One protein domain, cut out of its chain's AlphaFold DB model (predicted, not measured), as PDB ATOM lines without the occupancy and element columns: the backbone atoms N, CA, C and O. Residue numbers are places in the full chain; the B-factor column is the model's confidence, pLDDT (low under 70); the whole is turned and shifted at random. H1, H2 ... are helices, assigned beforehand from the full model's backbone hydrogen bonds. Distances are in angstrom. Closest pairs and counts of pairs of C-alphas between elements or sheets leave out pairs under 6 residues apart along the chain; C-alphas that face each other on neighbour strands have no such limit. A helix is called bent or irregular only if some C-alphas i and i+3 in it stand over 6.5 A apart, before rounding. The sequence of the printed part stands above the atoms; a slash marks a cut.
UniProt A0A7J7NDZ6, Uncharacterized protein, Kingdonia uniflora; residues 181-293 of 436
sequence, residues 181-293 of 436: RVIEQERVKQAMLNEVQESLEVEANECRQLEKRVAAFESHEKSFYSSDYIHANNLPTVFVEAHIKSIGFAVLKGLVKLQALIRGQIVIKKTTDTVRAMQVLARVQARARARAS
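This is residues 181 to 293 of the 436 residues of an uncharacterized protein of Kingdonia uniflora (UniProt A0A7J7NDZ6). Two very long helices, H2 and H1, run side by side in opposite ways as a thin, drawn-out helical pair, joined at one end by a tight turn of four residues. The pairing is loose, and at the other end the last part of H2, residues 282 to 293, stands free. The printed part has 113 residues with two named helices, H1 then H2, and no named strand; the class is all helix. The whole is extended, a rod spanning 90 by 19 by 11 A, with a radius of gyration of the C-alphas of 25.6 A.

H2, residues 235 to 293, is the longest helix. H1, residues 181 to 230, is close to H2 but not clearly touching it, with 1 pair of C-alphas within 8 A. The closest C-alphas of the two are those of Val 196 and Val 267, 7.8 A apart. Their lines stand at a shallow tilt of 8 degrees, opposite ways, and their centres are 13.3 A apart. In H2 every O i to N i+4 pair is within hydrogen-bond range; in H1 44 of 46 are.

H2 has 59 residues and measures 86.1 A from C-alpha 235 at (-2.564, 2.407, -36.315) to C-alpha 293 at (-32.479, 15.857, 43.344). H1 has 50 residues and measures 74.5 A, beginning with C-alpha 181 at (-32.142, 2.776, 32.653). H1 is irregular, but only just: C-alphas 227 and 230 are 6.7 A apart.

The two C-alphas farthest apart are those of Asn 233 and Ser 293, at 90.5 A. Residues 230 to 237, of which 235 to 237 belong to H2, also stand free. The printed part has no cut, and the link from H1 to H2 is tight. The mean pLDDT of the printed part is 72.7; 34 residues are under 70, among them residues 181 to 186 and 220 to 239.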
ATOM      1  N   ARG A 181     -31.807   1.813  33.721       51.84
ATOM      2  CA  ARG A 181     -32.142   2.776  32.653       51.84
ATOM      3  C   ARG A 181     -30.927   3.383  31.938       51.84
ATOM      4  O   ARG A 181     -31.031   3.645  30.753       51.84
ATOM      5  N   VAL A 182     -29.815   3.629  32.632       54.16
ATOM      6  CA  VAL A 182     -28.547   4.087  32.033       54.16
ATOM      7  C   VAL A 182     -27.913   2.951  31.238       54.16
ATOM      8  O   VAL A 182     -27.521   3.179  30.105       54.16
ATOM      9  N   ILE A 183     -27.907   1.727  31.777       56.75
ATOM     10  CA  ILE A 183     -27.421   0.540  31.053       56.75
ATOM     11  C   ILE A 183     -28.242   0.314  29.776       56.75
ATOM     12  O   ILE A 183     -27.662   0.107  28.718       56.75
ATOM     13  N   GLU A 184     -29.572   0.420  29.837       57.94
ATOM     14  CA  GLU A 184     -30.404   0.228  28.643       57.94
ATOM     15  C   GLU A 184     -30.325   1.407  27.655       57.94
ATOM     16  O   GLU A 184     -30.374   1.189  26.451       57.94
ATOM     17  N   GLN A 185     -30.137   2.647  28.125       56.16
ATOM     18  CA  GLN A 185     -29.838   3.794  27.251       56.16
ATOM     19  C   GLN A 185     -28.491   3.618  26.539       56.16
ATOM     20  O   GLN A 185     -28.407   3.867  25.340       56.16
ATOM     21  N   GLU A 186     -27.462   3.159  27.253       64.56
ATOM     22  CA  GLU A 186     -26.136   2.922  26.683       64.56
ATOM     23  C   GLU A 186     -26.148   1.721  25.728       64.56
ATOM     24  O   GLU A 186     -25.523   1.778  24.679       64.56
ATOM     25  N   ARG A 187     -26.939   0.677  26.012       71.19
ATOM     26  CA  ARG A 187     -27.185  -0.439  25.083       71.19
ATOM     27  C   ARG A 187     -27.936  -0.015  23.830       71.19
ATOM     28  O   ARG A 187     -27.555  -0.451  22.756       71.19
ATOM     29  N   VAL A 188     -28.964   0.830  23.935       70.94
ATOM     30  CA  VAL A 188     -29.661   1.375  22.755       70.94
ATOM     31  C   VAL A 188     -28.711   2.252  21.937       70.94
ATOM     32  O   VAL A 188     -28.639   2.098  20.723       70.94
ATOM     33  N   LYS A 189     -27.917   3.108  22.589       73.81
ATOM     34  CA  LYS A 189     -26.861   3.895  21.936       73.81
ATOM     35  C   LYS A 189     -25.833   2.994  21.238       73.81
ATOM     36  O   LYS A 189     -25.495   3.260  20.091       73.81
ATOM     37  N   GLN A 190     -25.367   1.934  21.898       73.25
ATOM     38  CA  GLN A 190     -24.401   0.996  21.334       73.25
ATOM     39  C   GLN A 190     -25.003   0.174  20.189       73.25
ATOM     40  O   GLN A 190     -24.340  -0.014  19.182       73.25
ATOM     41  N   ALA A 191     -26.266  -0.248  20.288       76.25
ATOM     42  CA  ALA A 191     -26.969  -0.936  19.208       76.25
ATOM     43  C   ALA A 191     -27.094  -0.047  17.961       76.25
ATOM     44  O   ALA A 191     -26.762  -0.498  16.871       76.25
ATOM     45  N   MET A 192     -27.470   1.229  18.117       73.38
ATOM     46  CA  MET A 192     -27.530   2.167  16.986       73.38
ATOM     47  C   MET A 192     -26.147   2.490  16.400       73.38
ATOM     48  O   MET A 192     -26.035   2.706  15.198       73.38
ATOM     49  N   LEU A 193     -25.087   2.523  17.219       73.88
ATOM     50  CA  LEU A 193     -23.712   2.662  16.722       73.88
ATOM     51  C   LEU A 193     -23.269   1.418  15.942       73.88
ATOM     52  O   LEU A 193     -22.706   1.555  14.859       73.88
ATOM     53  N   ASN A 194     -23.570   0.225  16.457       76.12
ATOM     54  CA  ASN A 194     -23.246  -1.039  15.805       76.12
ATOM     55  C   ASN A 194     -24.014  -1.197  14.478       76.12
ATOM     56  O   ASN A 194     -23.399  -1.567  13.492       76.12
ATOM     57  N   GLU A 195     -25.301  -0.838  14.411       76.00
ATOM     58  CA  GLU A 195     -26.109  -0.870  13.175       76.00
ATOM     59  C   GLU A 195     -25.544   0.069  12.087       76.00
ATOM     60  O   GLU A 195     -25.493  -0.278  10.904       76.00
ATOM     61  N   VAL A 196     -25.067   1.256  12.483       72.50
ATOM     62  CA  VAL A 196     -24.381   2.193  11.575       72.50
ATOM     63  C   VAL A 196     -23.022   1.645  11.132       72.50
ATOM     64  O   VAL A 196     -22.666   1.807   9.965       72.50
ATOM     65  N   GLN A 197     -22.275   0.989  12.023       75.00
ATOM     66  CA  GLN A 197     -20.978   0.399  11.692       75.00
ATOM     67  C   GLN A 197     -21.113  -0.843  10.797       75.00
ATOM     68  O   GLN A 197     -20.386  -0.953   9.819       75.00
ATOM     69  N   GLU A 198     -22.078  -1.723  11.054       78.38
ATOM     70  CA  GLU A 198     -22.380  -2.895  10.223       78.38
ATOM     71  C   GLU A 198     -22.824  -2.467   8.815       78.38
ATOM     72  O   GLU A 198     -22.299  -2.964   7.818       78.38
ATOM     73  N   SER A 199     -23.679  -1.437   8.720       73.50
ATOM     74  CA  SER A 199     -24.018  -0.796   7.439       73.50
ATOM     75  C   SER A 199     -22.775  -0.268   6.707       73.50
ATOM     76  O   SER A 199     -22.676  -0.387   5.488       73.50
ATOM     77  N   LEU A 200     -21.818   0.319   7.434       69.81
ATOM     78  CA  LEU A 200     -20.578   0.852   6.863       69.81
ATOM     79  C   LEU A 200     -19.612  -0.263   6.426       69.81
ATOM     80  O   LEU A 200     -18.941  -0.115   5.409       69.81
ATOM     81  N   GLU A 201     -19.538  -1.370   7.164       73.88
ATOM     82  CA  GLU A 201     -18.652  -2.502   6.868       73.88
ATOM     83  C   GLU A 201     -19.114  -3.298   5.641       73.88
ATOM     84  O   GLU A 201     -18.274  -3.648   4.805       73.88
ATOM     85  N   VAL A 202     -20.428  -3.513   5.481       77.31
ATOM     86  CA  VAL A 202     -21.025  -4.114   4.272       77.31
ATOM     87  C   VAL A 202     -20.716  -3.256   3.041       77.31
ATOM     88  O   VAL A 202     -20.128  -3.748   2.077       77.31
ATOM     89  N   GLU A 203     -21.004  -1.955   3.102       66.56
ATOM     90  CA  GLU A 203     -20.763  -1.006   2.004       66.56
ATOM     91  C   GLU A 203     -19.260  -0.844   1.694       66.56
ATOM     92  O   GLU A 203     -18.853  -0.808   0.533       66.56
ATOM     93  N   ALA A 204     -18.391  -0.840   2.710       69.06
ATOM     94  CA  ALA A 204     -16.941  -0.848   2.514       69.06
ATOM     95  C   ALA A 204     -16.441  -2.163   1.891       69.06
ATOM     96  O   ALA A 204     -15.384  -2.185   1.256       69.06
ATOM     97  N   ASN A 205     -17.149  -3.280   2.078       77.69
ATOM     98  CA  ASN A 205     -16.843  -4.536   1.398       77.69
ATOM     99  C   ASN A 205     -17.273  -4.485  -0.080       77.69
ATOM    100  O   ASN A 205     -16.486  -4.870  -0.943       77.69
ATOM    101  N   GLU A 206     -18.446  -3.923  -0.393       76.62
ATOM    102  CA  GLU A 206     -18.875  -3.669  -1.779       76.62
ATOM    103  C   GLU A 206     -17.910  -2.734  -2.520       76.62
ATOM    104  O   GLU A 206     -17.462  -3.061  -3.622       76.62
ATOM    105  N   CYS A 207     -17.511  -1.614  -1.909       65.44
ATOM    106  CA  CYS A 207     -16.519  -0.708  -2.493       65.44
ATOM    107  C   CYS A 207     -15.182  -1.418  -2.747       65.44
ATOM    108  O   CYS A 207     -14.656  -1.319  -3.853       65.44
ATOM    109  N   ARG A 208     -14.680  -2.221  -1.797       74.50
ATOM    110  CA  ARG A 208     -13.455  -3.022  -1.994       74.50
ATOM    111  C   ARG A 208     -13.604  -4.092  -3.080       74.50
ATOM    112  O   ARG A 208     -12.622  -4.412  -3.747       74.50
ATOM    113  N   GLN A 209     -14.794  -4.656  -3.291       78.75
ATOM    114  CA  GLN A 209     -15.046  -5.557  -4.422       78.75
ATOM    115  C   GLN A 209     -15.055  -4.806  -5.760       78.75
ATOM    116  O   GLN A 209     -14.470  -5.293  -6.728       78.75
ATOM    117  N   LEU A 210     -15.658  -3.617  -5.823       72.00
ATOM    118  CA  LEU A 210     -15.635  -2.770  -7.019       72.00
ATOM    119  C   LEU A 210     -14.214  -2.293  -7.348       72.00
ATOM    120  O   LEU A 210     -13.798  -2.410  -8.496       72.00
ATOM    121  N   GLU A 211     -13.436  -1.856  -6.356       72.69
ATOM    122  CA  GLU A 211     -12.020  -1.496  -6.519       72.69
ATOM    123  C   GLU A 211     -11.184  -2.674  -7.028       72.69
ATOM    124  O   GLU A 211     -10.421  -2.508  -7.976       72.69
ATOM    125  N   LYS A 212     -11.372  -3.886  -6.484       81.62
ATOM    126  CA  LYS A 212     -10.713  -5.103  -6.996       81.62
ATOM    127  C   LYS A 212     -11.078  -5.400  -8.451       81.62
ATOM    128  O   LYS A 212     -10.204  -5.788  -9.221       81.62
ATOM    129  N   ARG A 213     -12.342  -5.204  -8.845       74.69
ATOM    130  CA  ARG A 213     -12.776  -5.370 -10.243       74.69
ATOM    131  C   ARG A 213     -12.139  -4.315 -11.148       74.69
ATOM    132  O   ARG A 213     -11.627  -4.678 -12.200       74.69
ATOM    133  N   VAL A 214     -12.100  -3.048 -10.728       72.25
ATOM    134  CA  VAL A 214     -11.411  -1.972 -11.465       72.25
ATOM    135  C   VAL A 214      -9.914  -2.268 -11.595       72.25
ATOM    136  O   VAL A 214      -9.394  -2.186 -12.700       72.25
ATOM    137  N   ALA A 215      -9.237  -2.694 -10.528       75.31
ATOM    138  CA  ALA A 215      -7.814  -3.044 -10.557       75.31
ATOM    139  C   ALA A 215      -7.508  -4.258 -11.460       75.31
ATOM    140  O   ALA A 215      -6.493  -4.268 -12.154       75.31
ATOM    141  N   ALA A 216      -8.396  -5.258 -11.505       78.25
ATOM    142  CA  ALA A 216      -8.278  -6.374 -12.445       78.25
ATOM    143  C   ALA A 216      -8.399  -5.904 -13.909       78.25
ATOM    144  O   ALA A 216      -7.623  -6.344 -14.759       78.25
ATOM    145  N   PHE A 217      -9.302  -4.959 -14.198       66.19
ATOM    146  CA  PHE A 217      -9.397  -4.326 -15.519       66.19
ATOM    147  C   PHE A 217      -8.189  -3.419 -15.837       66.19
ATOM    148  O   PHE A 217      -7.673  -3.504 -16.947       66.19
ATOM    149  N   GLU A 218      -7.665  -2.638 -14.882       69.00
ATOM    150  CA  GLU A 218      -6.414  -1.863 -15.049       69.00
ATOM    151  C   GLU A 218      -5.206  -2.781 -15.342       69.00
ATOM    152  O   GLU A 218      -4.306  -2.415 -16.102       69.00
ATOM    153  N   SER A 219      -5.167  -3.990 -14.769       75.25
ATOM    154  CA  SER A 219      -4.118  -4.975 -15.069       75.25
ATOM    155  C   SER A 219      -4.241  -5.546 -16.484       75.25
ATOM    156  O   SER A 219      -3.223  -5.735 -17.148       75.25
ATOM    157  N   HIS A 220      -5.467  -5.799 -16.952       68.06
ATOM    158  CA  HIS A 220      -5.738  -6.256 -18.318       68.06
ATOM    159  C   HIS A 220      -5.438  -5.160 -19.356       68.06
ATOM    160  O   HIS A 220      -4.977  -5.446 -20.460       68.06
ATOM    161  N   GLU A 221      -5.664  -3.892 -19.010       64.94
ATOM    162  CA  GLU A 221      -5.259  -2.751 -19.835       64.94
ATOM    163  C   GLU A 221      -3.731  -2.709 -19.999       64.94
ATOM    164  O   GLU A 221      -3.233  -2.662 -21.124       64.94
ATOM    165  N   LYS A 222      -2.969  -2.823 -18.903       67.56
ATOM    166  CA  LYS A 222      -1.495  -2.813 -18.955       67.56
ATOM    167  C   LYS A 222      -0.904  -3.960 -19.779       67.56
ATOM    168  O   LYS A 222       0.069  -3.726 -20.494       67.56
ATOM    169  N   SER A 223      -1.476  -5.167 -19.735       65.50
ATOM    170  CA  SER A 223      -1.015  -6.261 -20.606       65.50
ATOM    171  C   SER A 223      -1.350  -6.021 -22.080       65.50
ATOM    172  O   SER A 223      -0.545  -6.364 -22.938       65.50
ATOM    173  N   PHE A 224      -2.489  -5.388 -22.382       58.44
ATOM    174  CA  PHE A 224      -2.896  -5.058 -23.753       58.44
ATOM    175  C   PHE A 224      -1.928  -4.052 -24.402       58.44
ATOM    176  O   PHE A 224      -1.363  -4.330 -25.459       58.44
ATOM    177  N   TYR A 225      -1.626  -2.942 -23.716       56.97
ATOM    178  CA  TYR A 225      -0.614  -1.976 -24.179       56.97
ATOM    179  C   TYR A 225       0.809  -2.560 -24.241       56.97
ATOM    180  O   TYR A 225       1.623  -2.070 -25.020       56.97
ATOM    181  N   SER A 226       1.121  -3.604 -23.463       57.81
ATOM    182  CA  SER A 226       2.428  -4.277 -23.523       57.81
ATOM    183  C   SER A 226       2.546  -5.332 -24.633       57.81
ATOM    184  O   SER A 226       3.667  -5.720 -24.955       57.81
ATOM    185  N   SER A 227       1.430  -5.827 -25.176       53.81
ATOM    186  CA  SER A 227       1.397  -6.911 -26.170       53.81
ATOM    187  C   SER A 227       1.374  -6.366 -27.598       53.81
ATOM    188  O   SER A 227       2.197  -6.732 -28.438       53.81
ATOM    189  N   ASP A 228       0.462  -5.433 -27.872       52.31
ATOM    190  CA  ASP A 228       0.040  -5.178 -29.254       52.31
ATOM    191  C   ASP A 228       0.866  -4.087 -29.961       52.31
ATOM    192  O   ASP A 228       0.776  -3.914 -31.179       52.31
ATOM    193  N   TYR A 229       1.754  -3.407 -29.226       52.41
ATOM    194  CA  TYR A 229       2.690  -2.412 -29.769       52.41
ATOM    195  C   TYR A 229       3.793  -2.997 -30.666       52.41
ATOM    196  O   TYR A 229       4.510  -2.234 -31.311       52.41
ATOM    197  N   ILE A 230       3.939  -4.325 -30.724       52.66
ATOM    198  CA  ILE A 230       5.029  -4.988 -31.459       52.66
ATOM    199  C   ILE A 230       4.595  -5.462 -32.866       52.66
ATOM    200  O   ILE A 230       5.461  -5.697 -33.706       52.66
ATOM    201  N   HIS A 231       3.288  -5.556 -33.185       52.62
ATOM    202  CA  HIS A 231       2.839  -6.254 -34.413       52.62
ATOM    203  C   HIS A 231       1.682  -5.656 -35.256       52.62
ATOM    204  O   HIS A 231       1.341  -6.247 -36.282       52.62
ATOM    205  N   ALA A 232       1.071  -4.514 -34.913       52.66
ATOM    206  CA  ALA A 232      -0.150  -4.050 -35.599       52.66
ATOM    207  C   ALA A 232       0.057  -2.994 -36.720       52.66
ATOM    208  O   ALA A 232       0.197  -1.803 -36.456       52.66
ATOM    209  N   ASN A 233      -0.100  -3.400 -37.989       54.09
ATOM    210  CA  ASN A 233      -0.067  -2.522 -39.181       54.09
ATOM    211  C   ASN A 233      -1.297  -1.584 -39.360       54.09
ATOM    212  O   ASN A 233      -1.480  -1.017 -40.432       54.09
ATOM    213  N   ASN A 234      -2.157  -1.413 -38.346       58.12
ATOM    214  CA  ASN A 234      -3.456  -0.716 -38.448       58.12
ATOM    215  C   ASN A 234      -3.624   0.410 -37.402       58.12
ATOM    216  O   ASN A 234      -4.634   0.469 -36.698       58.12
ATOM    217  N   LEU A 235      -2.636   1.314 -37.306       61.06
ATOM    218  CA  LEU A 235      -2.564   2.407 -36.315       61.06
ATOM    219  C   LEU A 235      -3.892   3.142 -35.999       61.06
ATOM    220  O   LEU A 235      -4.170   3.330 -34.812       61.06
ATOM    221  N   PRO A 236      -4.721   3.569 -36.980       68.06
ATOM    222  CA  PRO A 236      -5.900   4.394 -36.690       68.06
ATOM    223  C   PRO A 236      -6.932   3.690 -35.802       68.06
ATOM    224  O   PRO A 236      -7.483   4.301 -34.886       68.06
ATOM    225  N   THR A 237      -7.169   2.398 -36.039       64.69
ATOM    226  CA  THR A 237      -8.186   1.617 -35.323       64.69
ATOM    227  C   THR A 237      -7.790   1.412 -33.863       64.69
ATOM    228  O   THR A 237      -8.602   1.647 -32.969       64.69
ATOM    229  N   VAL A 238      -6.519   1.066 -33.612       68.69
ATOM    230  CA  VAL A 238      -5.988   0.871 -32.249       68.69
ATOM    231  C   VAL A 238      -6.047   2.169 -31.439       68.69
ATOM    232  O   VAL A 238      -6.378   2.146 -30.255       68.69
ATOM    233  N   PHE A 239      -5.788   3.315 -32.080       68.88
ATOM    234  CA  PHE A 239      -5.807   4.624 -31.425       68.88
ATOM    235  C   PHE A 239      -7.223   5.064 -31.015       68.88
ATOM    236  O   PHE A 239      -7.423   5.578 -29.912       68.88
ATOM    237  N   VAL A 240      -8.227   4.820 -31.867       74.62
ATOM    238  CA  VAL A 240      -9.640   5.085 -31.541       74.62
ATOM    239  C   VAL A 240     -10.117   4.178 -30.403       74.62
ATOM    240  O   VAL A 240     -10.761   4.653 -29.465       74.62
ATOM    241  N   GLU A 241      -9.764   2.892 -30.433       71.19
ATOM    242  CA  GLU A 241     -10.160   1.937 -29.394       71.19
ATOM    243  C   GLU A 241      -9.524   2.269 -28.028       71.19
ATOM    244  O   GLU A 241     -10.208   2.261 -27.000       71.19
ATOM    245  N   ALA A 242      -8.241   2.647 -28.019       71.75
ATOM    246  CA  ALA A 242      -7.529   3.164 -26.850       71.75
ATOM    247  C   ALA A 242      -8.209   4.413 -26.255       71.75
ATOM    248  O   ALA A 242      -8.437   4.497 -25.043       71.75
ATOM    249  N   HIS A 243      -8.588   5.371 -27.105       76.31
ATOM    250  CA  HIS A 243      -9.236   6.612 -26.679       76.31
ATOM    251  C   HIS A 243     -10.613   6.364 -26.037       76.31
ATOM    252  O   HIS A 243     -10.912   6.916 -24.975       76.31
ATOM    253  N   ILE A 244     -11.427   5.477 -26.622       75.94
ATOM    254  CA  ILE A 244     -12.743   5.098 -26.082       75.94
ATOM    255  C   ILE A 244     -12.603   4.415 -24.710       75.94
ATOM    256  O   ILE A 244     -13.336   4.761 -23.777       75.94
ATOM    257  N   LYS A 245     -11.639   3.495 -24.553       76.88
ATOM    258  CA  LYS A 245     -11.346   2.824 -23.269       76.88
ATOM    259  C   LYS A 245     -10.958   3.836 -22.179       76.88
ATOM    260  O   LYS A 245     -11.532   3.808 -21.089       76.88
ATOM    261  N   SER A 246     -10.076   4.786 -22.502       75.50
ATOM    262  CA  SER A 246      -9.640   5.861 -21.594       75.50
ATOM    263  C   SER A 246     -10.800   6.756 -21.119       75.50
ATOM    264  O   SER A 246     -10.929   7.036 -19.921       75.50
ATOM    265  N   ILE A 247     -11.714   7.141 -22.020       76.06
ATOM    266  CA  ILE A 247     -12.917   7.912 -21.658       76.06
ATOM    267  C   ILE A 247     -13.823   7.106 -20.715       76.06
ATOM    268  O   ILE A 247     -14.247   7.624 -19.677       76.06
ATOM    269  N   GLY A 248     -14.092   5.834 -21.030       79.94
ATOM    270  CA  GLY A 248     -14.911   4.959 -20.183       79.94
ATOM    271  C   GLY A 248     -14.348   4.816 -18.763       79.94
ATOM    272  O   GLY A 248     -15.089   4.881 -17.779       79.94
ATOM    273  N   PHE A 249     -13.026   4.711 -18.642       76.00
ATOM    274  CA  PHE A 249     -12.318   4.642 -17.368       76.00
ATOM    275  C   PHE A 249     -12.436   5.923 -16.528       76.00
ATOM    276  O   PHE A 249     -12.693   5.852 -15.319       76.00
ATOM    277  N   ALA A 250     -12.318   7.101 -17.151       78.12
ATOM    278  CA  ALA A 250     -12.522   8.380 -16.471       78.12
ATOM    279  C   ALA A 250     -13.953   8.506 -15.909       78.12
ATOM    280  O   ALA A 250     -14.137   8.925 -14.760       78.12
ATOM    281  N   VAL A 251     -14.958   8.064 -16.676       80.50
ATOM    282  CA  VAL A 251     -16.367   8.019 -16.246       80.50
ATOM    283  C   VAL A 251     -16.564   7.047 -15.077       80.50
ATOM    284  O   VAL A 251     -17.187   7.418 -14.081       80.50
ATOM    285  N   LEU A 252     -15.986   5.843 -15.136       81.12
ATOM    286  CA  LEU A 252     -16.039   4.857 -14.045       81.12
ATOM    287  C   LEU A 252     -15.413   5.392 -12.746       81.12
ATOM    288  O   LEU A 252     -16.033   5.298 -11.682       81.12
ATOM    289  N   LYS A 253     -14.235   6.030 -12.815       78.50
ATOM    290  CA  LYS A 253     -13.608   6.682 -11.647       78.50
ATOM    291  C   LYS A 253     -14.447   7.841 -11.102       78.50
ATOM    292  O   LYS A 253     -14.514   8.016  -9.883       78.50
ATOM    293  N   GLY A 254     -15.114   8.606 -11.967       79.31
ATOM    294  CA  GLY A 254     -16.082   9.630 -11.562       79.31
ATOM    295  C   GLY A 254     -17.293   9.043 -10.829       79.31
ATOM    296  O   GLY A 254     -17.667   9.531  -9.761       79.31
ATOM    297  N   LEU A 255     -17.860   7.953 -11.354       82.06
ATOM    298  CA  LEU A 255     -19.035   7.284 -10.796       82.06
ATOM    299  C   LEU A 255     -18.766   6.696  -9.403       82.06
ATOM    300  O   LEU A 255     -19.572   6.907  -8.499       82.06
ATOM    301  N   VAL A 256     -17.625   6.028  -9.195       81.81
ATOM    302  CA  VAL A 256     -17.244   5.482  -7.875       81.81
ATOM    303  C   VAL A 256     -17.085   6.603  -6.839       81.81
ATOM    304  O   VAL A 256     -17.615   6.499  -5.731       81.81
ATOM    305  N   LYS A 257     -16.442   7.723  -7.205       79.44
ATOM    306  CA  LYS A 257     -16.327   8.903  -6.325       79.44
ATOM    307  C   LYS A 257     -17.692   9.506  -5.987       79.44
ATOM    308  O   LYS A 257     -17.950   9.819  -4.825       79.44
ATOM    309  N   LEU A 258     -18.582   9.638  -6.972       80.44
ATOM    310  CA  LEU A 258     -19.939  10.149  -6.762       80.44
ATOM    311  C   LEU A 258     -20.762   9.221  -5.854       80.44
ATOM    312  O   LEU A 258     -21.437   9.695  -4.941       80.44
ATOM    313  N   GLN A 259     -20.661   7.904  -6.048       80.50
ATOM    314  CA  GLN A 259     -21.301   6.909  -5.189       80.50
ATOM    315  C   GLN A 259     -20.800   6.985  -3.739       80.50
ATOM    316  O   GLN A 259     -21.619   6.970  -2.819       80.50
ATOM    317  N   ALA A 260     -19.488   7.127  -3.524       77.31
ATOM    318  CA  ALA A 260     -18.912   7.314  -2.192       77.31
ATOM    319  C   ALA A 260     -19.421   8.603  -1.516       77.31
ATOM    320  O   ALA A 260     -19.789   8.581  -0.339       77.31
ATOM    321  N   LEU A 261     -19.529   9.710  -2.262       78.88
ATOM    322  CA  LEU A 261     -20.075  10.976  -1.759       78.88
ATOM    323  C   LEU A 261     -21.560  10.868  -1.379       78.88
ATOM    324  O   LEU A 261     -21.943  11.309  -0.295       78.88
ATOM    325  N   ILE A 262     -22.396  10.262  -2.229       82.25
ATOM    326  CA  ILE A 262     -23.832  10.074  -1.957       82.25
ATOM    327  C   ILE A 262     -24.034   9.210  -0.702       82.25
ATOM    328  O   ILE A 262     -24.815   9.577   0.180       82.25
ATOM    329  N   ARG A 263     -23.283   8.108  -0.576       77.38
ATOM    330  CA  ARG A 263     -23.305   7.229   0.604       77.38
ATOM    331  C   ARG A 263     -22.844   7.956   1.869       77.38
ATOM    332  O   ARG A 263     -23.548   7.926   2.878       77.38
ATOM    333  N   GLY A 264     -21.738   8.702   1.797       80.62
ATOM    334  CA  GLY A 264     -21.256   9.542   2.897       80.62
ATOM    335  C   GLY A 264     -22.306  10.550   3.375       80.62
ATOM    336  O   GLY A 264     -22.553  10.662   4.574       80.62
ATOM    337  N   GLN A 265     -23.008  11.215   2.453       77.81
ATOM    338  CA  GLN A 265     -24.101  12.142   2.782       77.81
ATOM    339  C   GLN A 265     -25.291  11.452   3.476       77.81
ATOM    340  O   GLN A 265     -25.896  12.040   4.374       77.81
ATOM    341  N   ILE A 266     -25.628  10.209   3.114       82.56
ATOM    342  CA  ILE A 266     -26.679   9.428   3.794       82.56
ATOM    343  C   ILE A 266     -26.259   9.088   5.231       82.56
ATOM    344  O   ILE A 266     -27.051   9.277   6.159       82.56
ATOM    345  N   VAL A 267     -25.015   8.643   5.437       81.69
ATOM    346  CA  VAL A 267     -24.479   8.341   6.777       81.69
ATOM    347  C   VAL A 267     -24.415   9.606   7.636       81.69
ATOM    348  O   VAL A 267     -24.885   9.590   8.770       81.69
ATOM    349  N   ILE A 268     -23.938  10.732   7.095       83.38
ATOM    350  CA  ILE A 268     -23.901  12.025   7.802       83.38
ATOM    351  C   ILE A 268     -25.310  12.464   8.230       83.38
ATOM    352  O   ILE A 268     -25.483  12.912   9.367       83.38
ATOM    353  N   LYS A 269     -26.334  12.290   7.380       82.00
ATOM    354  CA  LYS A 269     -27.739  12.562   7.741       82.00
ATOM    355  C   LYS A 269     -28.204  11.678   8.904       82.00
ATOM    356  O   LYS A 269     -28.602  12.219   9.936       82.00
ATOM    357  N   LYS A 270     -28.059  10.348   8.795       80.94
ATOM    358  CA  LYS A 270     -28.419   9.396   9.869       80.94
ATOM    359  C   LYS A 270     -27.707   9.721  11.193       80.94
ATOM    360  O   LYS A 270     -28.345   9.746  12.245       80.94
ATOM    361  N   THR A 271     -26.412  10.026  11.152       78.81
ATOM    362  CA  THR A 271     -25.613  10.405  12.331       78.81
ATOM    363  C   THR A 271     -26.056  11.745  12.925       78.81
ATOM    364  O   THR A 271     -26.133  11.892  14.143       78.81
ATOM    365  N   THR A 272     -26.414  12.724  12.092       78.00
ATOM    366  CA  THR A 272     -26.920  14.025  12.563       78.00
ATOM    367  C   THR A 272     -28.252  13.873  13.299       78.00
ATOM    368  O   THR A 272     -28.448  14.486  14.354       78.00
ATOM    369  N   ASP A 273     -29.152  13.030  12.789       79.25
ATOM    370  CA  ASP A 273     -30.455  12.776  13.410       79.25
ATOM    371  C   ASP A 273     -30.333  11.982  14.719       79.25
ATOM    372  O   ASP A 273     -30.972  12.345  15.713       79.25
ATOM    373  N   THR A 274     -29.462  10.967  14.784       82.31
ATOM    374  CA  THR A 274     -29.207  10.235  16.039       82.31
ATOM    375  C   THR A 274     -28.549  11.127  17.092       82.31
ATOM    376  O   THR A 274     -29.018  11.154  18.232       82.31
ATOM    377  N   VAL A 275     -27.553  11.946  16.734       82.19
ATOM    378  CA  VAL A 275     -26.951  12.935  17.651       82.19
ATOM    379  C   VAL A 275     -27.997  13.945  18.139       82.19
ATOM    380  O   VAL A 275     -28.053  14.243  19.335       82.19
ATOM    381  N   ARG A 276     -28.882  14.435  17.262       82.44
ATOM    382  CA  ARG A 276     -29.988  15.331  17.643       82.44
ATOM    383  C   ARG A 276     -30.945  14.659  18.632       82.44
ATOM    384  O   ARG A 276     -31.293  15.269  19.647       82.44
ATOM    385  N   ALA A 277     -31.326  13.406  18.387       80.38
ATOM    386  CA  ALA A 277     -32.154  12.623  19.301       80.38
ATOM    387  C   ALA A 277     -31.463  12.413  20.662       80.38
ATOM    388  O   ALA A 277     -32.078  12.650  21.706       80.38
ATOM    389  N   MET A 278     -30.168  12.076  20.673       84.50
ATOM    390  CA  MET A 278     -29.366  11.947  21.897       84.50
ATOM    391  C   MET A 278     -29.293  13.264  22.683       84.50
ATOM    392  O   MET A 278     -29.469  13.247  23.900       84.50
ATOM    393  N   GLN A 279     -29.117  14.415  22.025       86.94
ATOM    394  CA  GLN A 279     -29.145  15.720  22.701       86.94
ATOM    395  C   GLN A 279     -30.504  16.014  23.357       86.94
ATOM    396  O   GLN A 279     -30.555  16.558  24.464       86.94
ATOM    397  N   VAL A 280     -31.616  15.672  22.696       85.50
ATOM    398  CA  VAL A 280     -32.962  15.821  23.275       85.50
ATOM    399  C   VAL A 280     -33.126  14.898  24.484       85.50
ATOM    400  O   VAL A 280     -33.534  15.368  25.548       85.50
ATOM    401  N   LEU A 281     -32.734  13.626  24.371       84.44
ATOM    402  CA  LEU A 281     -32.762  12.670  25.480       84.44
ATOM    403  C   LEU A 281     -31.897  13.134  26.659       84.44
ATOM    404  O   LEU A 281     -32.374  13.127  27.792       84.44
ATOM    405  N   ALA A 282     -30.679  13.623  26.416       81.94
ATOM    406  CA  ALA A 282     -29.792  14.158  27.449       81.94
ATOM    407  C   ALA A 282     -30.418  15.360  28.182       81.94
ATOM    408  O   ALA A 282     -30.410  15.402  29.415       81.94
ATOM    409  N   ARG A 283     -31.046  16.299  27.456       81.25
ATOM    410  CA  ARG A 283     -31.783  17.431  28.056       81.25
ATOM    411  C   ARG A 283     -32.985  16.962  28.885       81.25
ATOM    412  O   ARG A 283     -33.212  17.485  29.978       81.25
ATOM    413  N   VAL A 284     -33.744  15.973  28.408       84.44
ATOM    414  CA  VAL A 284     -34.871  15.376  29.150       84.44
ATOM    415  C   VAL A 284     -34.375  14.660  30.412       84.44
ATOM    416  O   VAL A 284     -34.943  14.863  31.487       84.44
ATOM    417  N   GLN A 285     -33.283  13.899  30.326       83.25
ATOM    418  CA  GLN A 285     -32.661  13.236  31.473       83.25
ATOM    419  C   GLN A 285     -32.128  14.229  32.506       83.25
ATOM    420  O   GLN A 285     -32.383  14.043  33.694       83.25
ATOM    421  N   ALA A 286     -31.432  15.290  32.089       72.94
ATOM    422  CA  ALA A 286     -30.945  16.331  32.995       72.94
ATOM    423  C   ALA A 286     -32.110  16.990  33.756       72.94
ATOM    424  O   ALA A 286     -32.073  17.101  34.980       72.94
ATOM    425  N   ARG A 287     -33.204  17.316  33.050       78.88
ATOM    426  CA  ARG A 287     -34.445  17.844  33.647       78.88
ATOM    427  C   ARG A 287     -35.147  16.846  34.577       78.88
ATOM    428  O   ARG A 287     -35.787  17.271  35.537       78.88
ATOM    429  N   ALA A 288     -35.063  15.543  34.310       74.12
ATOM    430  CA  ALA A 288     -35.602  14.505  35.190       74.12
ATOM    431  C   ALA A 288     -34.739  14.317  36.452       74.12
ATOM    432  O   ALA A 288     -35.281  14.222  37.552       74.12
ATOM    433  N   ARG A 289     -33.405  14.329  36.311       76.12
ATOM    434  CA  ARG A 289     -32.449  14.262  37.429       76.12
ATOM    435  C   ARG A 289     -32.579  15.474  38.347       76.12
ATOM    436  O   ARG A 289     -32.725  15.271  39.544       76.12
ATOM    437  N   ALA A 290     -32.637  16.689  37.796       72.19
ATOM    438  CA  ALA A 290     -32.832  17.917  38.571       72.19
ATOM    439  C   ALA A 290     -34.110  17.866  39.429       72.19
ATOM    440  O   ALA A 290     -34.073  18.165  40.619       72.19
ATOM    441  N   ARG A 291     -35.232  17.395  38.862       71.25
ATOM    442  CA  ARG A 291     -36.484  17.211  39.618       71.25
ATOM    443  C   ARG A 291     -36.389  16.134  40.703       71.25
ATOM    444  O   ARG A 291     -37.028  16.280  41.737       71.25
ATOM    445  N   ALA A 292     -35.596  15.083  40.490       63.28
ATOM    446  CA  ALA A 292     -35.367  14.048  41.496       63.28
ATOM    447  C   ALA A 292     -34.434  14.519  42.631       63.28
ATOM    448  O   ALA A 292     -34.686  14.198  43.789       63.28
ATOM    449  N   SER A 293     -33.394  15.308  42.332       54.50
ATOM    450  CA  SER A 293     -32.479  15.857  43.344       54.50
ATOM    451  C   SER A 293     -33.110  16.983  44.165       54.50
ATOM    452  O   SER A 293     -32.938  17.016  45.380       54.50
TER     453      SER A 293